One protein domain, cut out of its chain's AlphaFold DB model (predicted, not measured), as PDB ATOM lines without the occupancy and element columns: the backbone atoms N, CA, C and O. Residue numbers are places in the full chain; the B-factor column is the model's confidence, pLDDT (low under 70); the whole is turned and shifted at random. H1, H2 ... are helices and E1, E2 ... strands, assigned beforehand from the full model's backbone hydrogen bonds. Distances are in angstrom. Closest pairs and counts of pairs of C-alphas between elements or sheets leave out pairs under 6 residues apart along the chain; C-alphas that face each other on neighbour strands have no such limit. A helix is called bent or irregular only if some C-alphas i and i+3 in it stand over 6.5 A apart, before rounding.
ATOM      1  N   ILE A  65     -11.460  28.724-104.095       92.11
ATOM      2  CA  ILE A  65     -11.216  30.015-103.456       92.11
ATOM      3  C   ILE A  65      -9.811  30.022-102.869       92.11
ATOM      4  O   ILE A  65      -9.462  29.129-102.100       92.11
ATOM      5  N   LEU A  66      -9.019  31.037-103.192       95.16
ATOM      6  CA  LEU A  66      -7.720  31.258-102.567       95.16
ATOM      7  C   LEU A  66      -7.820  32.352-101.507       95.16
ATOM      8  O   LEU A  66      -8.336  33.430-101.779       95.16
ATOM      9  N   LEU A  67      -7.297  32.094-100.313       94.28
ATOM     10  CA  LEU A  67      -7.176  33.077 -99.240       94.28
ATOM     11  C   LEU A  67      -5.692  33.267 -98.913       94.28
ATOM     12  O   LEU A  67      -5.061  32.384 -98.336       94.28
ATOM     13  N   SER A  68      -5.137  34.413 -99.301       93.01
ATOM     14  CA  SER A  68      -3.730  34.761 -99.095       93.01
ATOM     15  C   SER A  68      -3.586  35.867 -98.050       93.01
ATOM     16  O   SER A  68      -4.126  36.968 -98.198       93.01
ATOM     17  N   GLY A  69      -2.863  35.563 -96.973       89.22
ATOM     18  CA  GLY A  69      -2.524  36.517 -95.927       89.22
ATOM     19  C   GLY A  69      -2.387  35.879 -94.540       89.22
ATOM     20  O   GLY A  69      -2.860  34.766 -94.296       89.22
ATOM     21  N   PRO A  70      -1.814  36.622 -93.581       84.34
ATOM     22  CA  PRO A  70      -1.370  36.081 -92.297       84.34
ATOM     23  C   PRO A  70      -2.521  35.668 -91.373       84.34
ATOM     24  O   PRO A  70      -2.350  34.831 -90.487       84.34
ATOM     25  N   HIS A  71      -3.710  36.256 -91.540       82.94
ATOM     26  CA  HIS A  71      -4.844  36.014 -90.651       82.94
ATOM     27  C   HIS A  71      -6.039  35.394 -91.376       82.94
ATOM     28  O   HIS A  71      -7.045  36.043 -91.666       82.94
ATOM     29  N   GLN A  72      -5.928  34.088 -91.605       83.06
ATOM     30  CA  GLN A  72      -6.915  33.274 -92.316       83.06
ATOM     31  C   GLN A  72      -8.363  33.411 -91.800       83.06
ATOM     32  O   GLN A  72      -9.254  33.561 -92.635       83.06
ATOM     33  N   PRO A  73      -8.654  33.444 -90.480       84.01
ATOM     34  CA  PRO A  73     -10.030  33.620 -90.007       84.01
ATOM     35  C   PRO A  73     -10.662  34.933 -90.474       84.01
ATOM     36  O   PRO A  73     -11.840  34.962 -90.815       84.01
ATOM     37  N   THR A  74      -9.885  36.015 -90.534       84.47
ATOM     38  CA  THR A  74     -10.368  37.293 -91.069       84.47
ATOM     39  C   THR A  74     -10.583  37.221 -92.575       84.47
ATOM     40  O   THR A  74     -11.573  37.761 -93.053       84.47
ATOM     41  N   LEU A  75      -9.729  36.507 -93.313       84.09
ATOM     42  CA  LEU A  75      -9.920  36.300 -94.753       84.09
ATOM     43  C   LEU A  75     -11.221  35.546 -95.058       84.09
ATOM     44  O   LEU A  75     -11.962  35.940 -95.955       84.09
ATOM     45  N   VAL A  76     -11.553  34.528 -94.260       84.54
ATOM     46  CA  VAL A  76     -12.819  33.789 -94.386       84.54
ATOM     47  C   VAL A  76     -14.031  34.697 -94.142       84.54
ATOM     48  O   VAL A  76     -15.038  34.553 -94.828       84.54
ATOM     49  N   ARG A  77     -13.937  35.687 -93.243       83.42
ATOM     50  CA  ARG A  77     -15.037  36.643 -92.996       83.42
ATOM     51  C   ARG A  77     -15.380  37.501 -94.208       83.42
ATOM     52  O   ARG A  77     -16.538  37.869 -94.372       83.42
ATOM     53  N   TYR A  78     -14.424  37.769 -95.098       79.28
ATOM     54  CA  TYR A  78     -14.729  38.445 -96.364       79.28
ATOM     55  C   TYR A  78     -15.619  37.597 -97.291       79.28
ATOM     56  O   TYR A  78     -16.237  38.144 -98.203       79.28
ATOM     57  N   LEU A  79     -15.739  36.288 -97.034       78.87
ATOM     58  CA  LEU A  79     -16.662  35.385 -97.726       78.87
ATOM     59  C   LEU A  79     -18.048  35.315 -97.053       78.87
ATOM     60  O   LEU A  79     -19.026  34.974 -97.715       78.87
ATOM     61  N   GLU A  80     -18.171  35.642 -95.758       74.42
ATOM     62  CA  GLU A  80     -19.419  35.483 -94.979       74.42
ATOM     63  C   GLU A  80     -20.568  36.391 -95.464       74.42
ATOM     64  O   GLU A  80     -21.740  36.077 -95.253       74.42
ATOM     65  N   GLY A  81     -20.257  37.490 -96.159       66.50
ATOM     66  CA  GLY A  81     -21.238  38.415 -96.743       66.50
ATOM     67  C   GLY A  81     -21.687  38.073 -98.170       66.50
ATOM     68  O   GLY A  81     -22.427  38.848 -98.780       66.50
ATOM     69  N   TRP A  82     -21.222  36.960 -98.743       69.77
ATOM     70  CA  TRP A  82     -21.507  36.628-100.136       69.77
ATOM     71  C   TRP A  82     -22.994  36.363-100.405       69.77
ATOM     72  O   TRP A  82     -23.709  35.834 -99.549       69.77
ATOM     73  N   PRO A  83     -23.494  36.755-101.595       59.37
ATOM     74  CA  PRO A  83     -24.914  36.722-101.904       59.37
ATOM     75  C   PRO A  83     -25.506  35.323-101.705       59.37
ATOM     76  O   PRO A  83     -25.247  34.399-102.470       59.37
ATOM     77  N   LYS A  84     -26.397  35.213-100.713       57.93
ATOM     78  CA  LYS A  84     -27.135  33.988-100.351       57.93
ATOM     79  C   LYS A  84     -27.993  33.409-101.483       57.93
ATOM     80  O   LYS A  84     -28.447  32.279-101.384       57.93
ATOM     81  N   ARG A  85     -28.237  34.186-102.544       58.44
ATOM     82  CA  ARG A  85     -29.090  33.837-103.695       58.44
ATOM     83  C   ARG A  85     -28.469  32.815-104.648       58.44
ATOM     84  O   ARG A  85     -28.975  32.642-105.751       58.44
ATOM     85  N   TRP A  86     -27.379  32.149-104.273       59.80
ATOM     86  CA  TRP A  86     -26.960  30.985-105.034       59.80
ATOM     87  C   TRP A  86     -28.010  29.893-104.852       59.80
ATOM     88  O   TRP A  86     -28.229  29.416-103.742       59.80
ATOM     89  N   ASN A  87     -28.689  29.522-105.936       58.19
ATOM     90  CA  ASN A  87     -29.614  28.396-105.943       58.19
ATOM     91  C   ASN A  87     -28.826  27.117-105.603       58.19
ATOM     92  O   ASN A  87     -28.226  26.503-106.484       58.19
ATOM     93  N   GLY A  88     -28.767  26.758-104.319       58.97
ATOM     94  CA  GLY A  88     -28.145  25.532-103.822       58.97
ATOM     95  C   GLY A  88     -27.027  25.745-102.799       58.97
ATOM     96  O   GLY A  88     -26.317  26.749-102.803       58.97
ATOM     97  N   SER A  89     -26.864  24.748-101.927       61.58
ATOM     98  CA  SER A  89     -25.700  24.628-101.049       61.58
ATOM     99  C   SER A  89     -24.450  24.447-101.911       61.58
ATOM    100  O   SER A  89     -24.389  23.526-102.731       61.58
ATOM    101  N   ARG A  90     -23.483  25.356-101.773       65.69
ATOM    102  CA  ARG A  90     -22.193  25.277-102.460       65.69
ATOM    103  C   ARG A  90     -21.085  25.139-101.441       65.69
ATOM    104  O   ARG A  90     -21.008  25.923-100.497       65.69
ATOM    105  N   THR A  91     -20.234  24.151-101.662       75.66
ATOM    106  CA  THR A  91     -19.034  23.922-100.866       75.66
ATOM    107  C   THR A  91     -17.891  24.694-101.506       75.66
ATOM    108  O   THR A  91     -17.585  24.499-102.684       75.66
ATOM    109  N   PHE A  92     -17.268  25.593-100.748       84.08
ATOM    110  CA  PHE A  92     -16.068  26.290-101.198       84.08
ATOM    111  C   PHE A  92     -14.851  25.394-101.018       84.08
ATOM    112  O   PHE A  92     -14.600  24.885 -99.925       84.08
ATOM    113  N   LEU A  93     -14.081  25.237-102.092       89.96
ATOM    114  CA  LEU A  93     -12.781  24.584-102.040       89.96
ATOM    115  C   LEU A  93     -11.743  25.650-101.705       89.96
ATOM    116  O   LEU A  93     -11.226  26.319-102.599       89.96
ATOM    117  N   ILE A  94     -11.512  25.853-100.410       91.30
ATOM    118  CA  ILE A  94     -10.641  26.917 -99.907       91.30
ATOM    119  C   ILE A  94      -9.199  26.413 -99.822       91.30
ATOM    120  O   ILE A  94      -8.927  25.411 -99.165       91.30
ATOM    121  N   GLN A  95      -8.279  27.141-100.450       94.02
ATOM    122  CA  GLN A  95      -6.840  26.986-100.263       94.02
ATOM    123  C   GLN A  95      -6.260  28.235 -99.618       94.02
ATOM    124  O   GLN A  95      -6.770  29.342 -99.801       94.02
ATOM    125  N   PHE A  96      -5.179  28.048 -98.869       93.28
ATOM    126  CA  PHE A  96      -4.526  29.120 -98.138       93.28
ATOM    127  C   PHE A  96      -3.104  29.339 -98.636       93.28
ATOM    128  O   PHE A  96      -2.382  28.384 -98.916       93.28
ATOM    129  N   ALA A  97      -2.712  30.604 -98.680       92.41
ATOM    130  CA  ALA A  97      -1.342  31.056 -98.878       92.41
ATOM    131  C   ALA A  97      -0.962  31.989 -97.720       92.41
ATOM    132  O   ALA A  97      -1.827  32.699 -97.196       92.41
ATOM    133  N   GLN A  98       0.299  31.973 -97.282       88.50
ATOM    134  CA  GLN A  98       0.723  32.824 -96.163       88.50
ATOM    135  C   GLN A  98       0.840  34.280 -96.602       88.50
ATOM    136  O   GLN A  98       0.414  35.185 -95.885       88.50
ATOM    137  N   ASP A  99       1.355  34.491 -97.809       85.48
ATOM    138  CA  ASP A  99       1.537  35.808 -98.396       85.48
ATOM    139  C   ASP A  99       1.212  35.824 -99.898       85.48
ATOM    140  O   ASP A  99       0.814  34.821-100.503       85.48
ATOM    141  N   GLY A 100       1.327  37.008-100.502       81.70
ATOM    142  CA  GLY A 100       1.125  37.194-101.936       81.70
ATOM    143  C   GLY A 100       2.252  36.608-102.802       81.70
ATOM    144  O   GLY A 100       2.054  36.434-104.001       81.70
ATOM    145  N   LYS A 101       3.420  36.280-102.238       85.22
ATOM    146  CA  LYS A 101       4.561  35.704-102.975       85.22
ATOM    147  C   LYS A 101       4.361  34.208-103.203       85.22
ATOM    148  O   LYS A 101       4.691  33.693-104.271       85.22
ATOM    149  N   ASP A 102       3.708  33.534-102.259       91.83
ATOM    150  CA  ASP A 102       3.267  32.143-102.376       91.83
ATOM    151  C   ASP A 102       2.345  31.906-103.588       91.83
ATOM    152  O   ASP A 102       2.237  30.769-104.060       91.83
ATOM    153  N   LEU A 103       1.723  32.961-104.142       93.52
ATOM    154  CA  LEU A 103       0.893  32.873-105.348       93.52
ATOM    155  C   LEU A 103       1.645  32.250-106.536       93.52
ATOM    156  O   LEU A 103       1.038  31.562-107.357       93.52
ATOM    157  N   ALA A 104       2.969  32.430-106.597       93.96
ATOM    158  CA  ALA A 104       3.810  31.914-107.672       93.96
ATOM    159  C   ALA A 104       3.761  30.381-107.808       93.96
ATOM    160  O   ALA A 104       3.973  29.872-108.910       93.96
ATOM    161  N   ARG A 105       3.447  29.653-106.725       94.78
ATOM    162  CA  ARG A 105       3.393  28.180-106.697       94.78
ATOM    163  C   ARG A 105       2.141  27.603-107.352       94.78
ATOM    164  O   ARG A 105       2.122  26.423-107.690       94.78
ATOM    165  N   PHE A 106       1.088  28.403-107.497       96.78
ATOM    166  CA  PHE A 106      -0.162  27.930-108.079       96.78
ATOM    167  C   PHE A 106      -0.155  28.074-109.602       96.78
ATOM    168  O   PHE A 106       0.370  29.064-110.118       96.78
ATOM    169  N   PRO A 107      -0.766  27.128-110.332       96.20
ATOM    170  CA  PRO A 107      -0.889  27.234-111.778       96.20
ATOM    171  C   PRO A 107      -1.834  28.375-112.182       96.20
ATOM    172  O   PRO A 107      -2.624  28.875-111.375       96.20
ATOM    173  N   SER A 108      -1.759  28.779-113.449       96.32
ATOM    174  CA  SER A 108      -2.708  29.732-114.034       96.32
ATOM    175  C   SER A 108      -4.144  29.202-113.968       96.32
ATOM    176  O   SER A 108      -4.360  27.991-114.046       96.32
ATOM    177  N   ASP A 109      -5.118  30.101-113.804       94.41
ATOM    178  CA  ASP A 109      -6.558  29.793-113.746       94.41
ATOM    179  C   ASP A 109      -6.968  28.746-112.687       94.41
ATOM    180  O   ASP A 109      -8.027  28.114-112.778       94.41
ATOM    181  N   ALA A 110      -6.143  28.553-111.654       95.43
ATOM    182  CA  ALA A 110      -6.368  27.567-110.601       95.43
ATOM    183  C   ALA A 110      -7.569  27.888-109.696       95.43
ATOM    184  O   ALA A 110      -8.117  26.981-109.053       95.43
ATOM    185  N   PHE A 111      -7.953  29.162-109.610       95.22
ATOM    186  CA  PHE A 111      -8.969  29.652-108.688       95.22
ATOM    187  C   PHE A 111     -10.055  30.448-109.405       95.22
ATOM    188  O   PHE A 111      -9.808  31.243-110.310       95.22
ATOM    189  N   ASP A 112     -11.289  30.251-108.955       91.40
ATOM    190  CA  ASP A 112     -12.425  31.029-109.433       91.40
ATOM    191  C   ASP A 112     -12.460  32.402-108.744       91.40
ATOM    192  O   ASP A 112     -12.850  33.392-109.356       91.40
ATOM    193  N   PHE A 113     -12.012  32.471-107.484       91.46
ATOM    194  CA  PHE A 113     -11.927  33.709-106.716       91.46
ATOM    195  C   PHE A 113     -10.721  33.707-105.773       91.46
ATOM    196  O   PHE A 113     -10.358  32.664-105.228       91.46
ATOM    197  N   ALA A 114     -10.151  34.877-105.504       93.15
ATOM    198  CA  ALA A 114      -9.082  35.035-104.527       93.15
ATOM    199  C   ALA A 114      -9.301  36.246-103.607       93.15
ATOM    200  O   ALA A 114      -9.723  37.311-104.044       93.15
ATOM    201  N   VAL A 115      -8.982  36.101-102.323       91.90
ATOM    202  CA  VAL A 115      -8.882  37.210-101.367       91.90
ATOM    203  C   VAL A 115      -7.433  37.300-100.928       91.90
ATOM    204  O   VAL A 115      -6.907  36.350-100.351       91.90
ATOM    205  N   VAL A 116      -6.797  38.434-101.192       92.29
ATOM    206  CA  VAL A 116      -5.393  38.673-100.848       92.29
ATOM    207  C   VAL A 116      -5.307  39.897 -99.950       92.29
ATOM    208  O   VAL A 116      -5.924  40.928-100.223       92.29
ATOM    209  N   GLN A 117      -4.546  39.810 -98.863       91.11
ATOM    210  CA  GLN A 117      -4.222  41.003 -98.091       91.11
ATOM    211  C   GLN A 117      -3.288  41.914 -98.897       91.11
ATOM    212  O   GLN A 117      -2.355  41.437 -99.532       91.11
ATOM    213  N   ALA A 118      -3.533  43.226 -98.857       90.48
ATOM    214  CA  ALA A 118      -2.740  44.221 -99.566       90.48
ATOM    215  C   ALA A 118      -1.238  43.996 -99.304       90.48
ATOM    216  O   ALA A 118      -0.840  43.974 -98.135       90.48
ATOM    217  N   PRO A 119      -0.418  43.780-100.343       90.66
ATOM    218  CA  PRO A 119       1.026  43.623-100.193       90.66
ATOM    219  C   PRO A 119       1.690  44.964 -99.846       90.66
ATOM    220  O   PRO A 119       1.024  45.999 -99.807       90.66
ATOM    221  N   GLU A 120       2.992  44.933 -99.557       90.95
ATOM    222  CA  GLU A 120       3.777  46.170 -99.480       90.95
ATOM    223  C   GLU A 120       3.890  46.805-100.867       90.95
ATOM    224  O   GLU A 120       3.713  46.131-101.885       90.95
ATOM    225  N   ALA A 121       4.199  48.102-100.910       91.76
ATOM    226  CA  ALA A 121       4.303  48.845-102.166       91.76
ATOM    227  C   ALA A 121       5.313  48.216-103.145       91.76
ATOM    228  O   ALA A 121       5.040  48.146-104.340       91.76
ATOM    229  N   GLU A 122       6.435  47.707-102.629       93.73
ATOM    230  CA  GLU A 122       7.489  47.043-103.410       93.73
ATOM    231  C   GLU A 122       7.034  45.735-104.077       93.73
ATOM    232  O   GLU A 122       7.484  45.403-105.171       93.73
ATOM    233  N   ASP A 123       6.093  45.021-103.460       92.80
ATOM    234  CA  ASP A 123       5.622  43.714-103.923       92.80
ATOM    235  C   ASP A 123       4.322  43.805-104.739       92.80
ATOM    236  O   ASP A 123       3.844  42.797-105.267       92.80
ATOM    237  N   LEU A 124       3.714  44.991-104.836       92.75
ATOM    238  CA  LEU A 124       2.373  45.167-105.391       92.75
ATOM    239  C   LEU A 124       2.253  44.664-106.832       92.75
ATOM    240  O   LEU A 124       1.334  43.900-107.128       92.75
ATOM    241  N   ASP A 125       3.173  45.061-107.712       94.87
ATOM    242  CA  ASP A 125       3.137  44.667-109.127       94.87
ATOM    243  C   ASP A 125       3.263  43.146-109.281       94.87
ATOM    244  O   ASP A 125       2.457  42.513-109.967       94.87
ATOM    245  N   LEU A 126       4.205  42.537-108.551       94.67
ATOM    246  CA  LEU A 126       4.387  41.089-108.535       94.67
ATOM    247  C   LEU A 126       3.103  40.384-108.085       94.67
ATOM    248  O   LEU A 126       2.609  39.493-108.775       94.67
ATOM    249  N   VAL A 127       2.540  40.790-106.948       94.06
ATOM    250  CA  VAL A 127       1.356  40.150-106.364       94.06
ATOM    251  C   VAL A 127       0.131  40.318-107.259       94.06
ATOM    252  O   VAL A 127      -0.607  39.355-107.446       94.06
ATOM    253  N   VAL A 128      -0.074  41.491-107.866       94.76
ATOM    254  CA  VAL A 128      -1.191  41.727-108.796       94.76
ATOM    255  C   VAL A 128      -1.051  40.864-110.051       94.76
ATOM    256  O   VAL A 128      -2.024  40.226-110.452       94.76
ATOM    257  N   ARG A 129       0.148  40.766-110.642       96.05
ATOM    258  CA  ARG A 129       0.391  39.880-111.795       96.05
ATOM    259  C   ARG A 129       0.104  38.423-111.462       96.05
ATOM    260  O   ARG A 129      -0.585  37.745-112.223       96.05
ATOM    261  N   GLN A 130       0.609  37.945-110.325       95.80
ATOM    262  CA  GLN A 130       0.354  36.574-109.889       95.80
ATOM    263  C   GLN A 130      -1.133  36.347-109.618       95.80
ATOM    264  O   GLN A 130      -1.675  35.329-110.031       95.80
ATOM    265  N   LEU A 131      -1.817  37.309-108.994       95.13
ATOM    266  CA  LEU A 131      -3.244  37.228-108.705       95.13
ATOM    267  C   LEU A 131      -4.088  37.102-109.979       95.13
ATOM    268  O   LEU A 131      -4.932  36.213-110.049       95.13
ATOM    269  N   ILE A 132      -3.827  37.937-110.990       95.74
ATOM    270  CA  ILE A 132      -4.519  37.891-112.291       95.74
ATOM    271  C   ILE A 132      -4.242  36.567-113.011       95.74
ATOM    272  O   ILE A 132      -5.132  36.012-113.649       95.74
ATOM    273  N   ARG A 133      -3.020  36.034-112.890       96.96
ATOM    274  CA  ARG A 133      -2.649  34.742-113.478       96.96
ATOM    275  C   ARG A 133      -3.432  33.588-112.853       96.96
ATOM    276  O   ARG A 133      -3.902  32.708-113.567       96.96
ATOM    277  N   VAL A 134      -3.502  33.536-111.524       96.81
ATOM    278  CA  VAL A 134      -3.993  32.347-110.803       96.81
ATOM    279  C   VAL A 134      -5.496  32.370-110.545       96.81
ATOM    280  O   VAL A 134      -6.076  31.305-110.330       96.81
ATOM    281  N   ALA A 135      -6.131  33.547-110.534       94.66
ATOM    282  CA  ALA A 135      -7.532  33.702-110.166       94.66
ATOM    283  C   ALA A 135      -8.325  34.531-111.181       94.66
ATOM    284  O   ALA A 135      -7.930  35.624-111.574       94.66
ATOM    285  N   ARG A 136      -9.518  34.039-111.529       91.93
ATOM    286  CA  ARG A 136     -10.434  34.706-112.476       91.93
ATOM    287  C   ARG A 136     -11.019  36.006-111.932       91.93
ATOM    288  O   ARG A 136     -11.385  36.898-112.693       91.93
ATOM    289  N   GLN A 137     -11.166  36.083-110.615       89.98
ATOM    290  CA  GLN A 137     -11.678  37.233-109.881       89.98
ATOM    291  C   GLN A 137     -10.918  37.359-108.562       89.98
ATOM    292  O   GLN A 137     -10.478  36.358-107.992       89.98
ATOM    293  N   GLY A 138     -10.775  38.582-108.054       89.31
ATOM    294  CA  GLY A 138     -10.014  38.812-106.834       89.31
ATOM    295  C   GLY A 138     -10.459  40.033-106.038       89.31
ATOM    296  O   GLY A 138     -11.005  40.988-106.587       89.31
ATOM    297  N   LEU A 139     -10.195  39.994-104.732       89.92
ATOM    298  CA  LEU A 139     -10.344  41.102-103.794       89.92
ATOM    299  C   LEU A 139      -9.006  41.348-103.095       89.92
ATOM    300  O   LEU A 139      -8.452  40.435-102.484       89.92
ATOM    301  N   ILE A 140      -8.535  42.594-103.120       91.09
ATOM    302  CA  ILE A 140      -7.402  43.031-102.303       91.09
ATOM    303  C   ILE A 140      -7.944  43.743-101.064       91.09
ATOM    304  O   ILE A 140      -8.607  44.776-101.165       91.09
ATOM    305  N   THR A 141      -7.684  43.190 -99.883       88.80
ATOM    306  CA  THR A 141      -8.167  43.743 -98.611       88.80
ATOM    307  C   THR A 141      -7.081  44.572 -97.947       88.80
ATOM    308  O   THR A 141      -5.948  44.108 -97.824       88.80
ATOM    309  N   ARG A 142      -7.408  45.767 -97.445       87.60
ATOM    310  CA  ARG A 142      -6.444  46.573 -96.678       87.60
ATOM    311  C   ARG A 142      -5.930  45.808 -95.456       87.60
ATOM    312  O   ARG A 142      -6.677  45.078 -94.803       87.60
TER     313      ARG A 142
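AT A GLANCE: This is residues 65 to 142 of the 146 residues of an uncharacterized protein of Pseudomonas aeruginosa (strain ATCC 15692 / DSM 22644 / CIP 104116 / JCM 14847 / LMG 12228 / 1C / PRS 101 / PAO1) (UniProt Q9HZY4). A small sheet of four parallel strands has a helix over each face, H1 over one and the longer H3 over the other, while residues 80 to 91 stick out from this body as a long loop. The short H2 only grazes the sheet and touches H3. The printed part has 78 residues, with three named helices and four named strands in the order E1 H1 E2 H2 E3 H3 E4; the sheet's order is E2 E1 E3 E4, and the class is mixed, helices and strands. The whole is compact, with a radius of gyration of the C-alphas of 12.4 A, but elongated in outline, spanning 41 by 24 by 15 A.

HOW THE PARTS SIT: E1, residues 65 to 68, is an inner strand and the parallel neighbour of E2, residues 93 to 97, with N 67 and O 95 2.8 A apart, within hydrogen-bond range. H1, residues 72 to 80, is on the sheet at a height of 8.9 A, and the closest C-alphas of H1 and E1 are those of Leu 75 and Leu 67, 6.2 A apart. E1, H1 and E2 form a strand-helix-strand unit, two parallel neighbour strands with a helix between, and its crossover is right-handed. H2, residues 102 to 105, only grazes the sheet. E3, residues 113 to 117, is parallel to E1 at 11 degrees, with N 68 and O 115 2.8 A apart. E2, H2 and E3 form a split unit, with E1 between the two strands in the sheet, and its crossover is right-handed. H1 runs slantwise to the strands, at 44 degrees to E3 on the local plane. H3, residues 121 to 134, touches H2, the closest C-alphas being those of Gln 130 and Leu 103, 5.9 A apart. E4, residues 138 to 141, is parallel to E3, with N 139 and O 114 2.8 A apart; E3, H3 and E4 form another strand-helix-strand unit, and its crossover is right-handed. H3 lies over E3 and E4 at a height of 10.3 A, along the strands, on the opposite face from H1. Of the O i to N i+4 pairs, 3 of 5 in H1 and 8 of 10 in H3 are within hydrogen-bond range; H2 is too short for such a pair.

IN THESE COORDINATES: E1 begins at C-alpha 65, (-11.216, 30.015, -103.456). H1 is 13.0 A long, E2 13.5 A and E3 13.7 A. H3, 20.4 A long, begins at C-alpha 121, (4.303, 48.845, -102.166), and is irregular, with C-alphas 122 and 125 7.6 A apart. E4 ends at C-alpha 141, (-8.167, 43.743, -98.611).

THE WHOLE: The two C-alphas farthest apart are those of Gly 88 and Glu 122, 41.6 A. The printed part has no cut. The link from H1 to E2, 12 residues, is long; residues 81 to 90 have pLDDT under 70, and the mean of the printed part is 86.7.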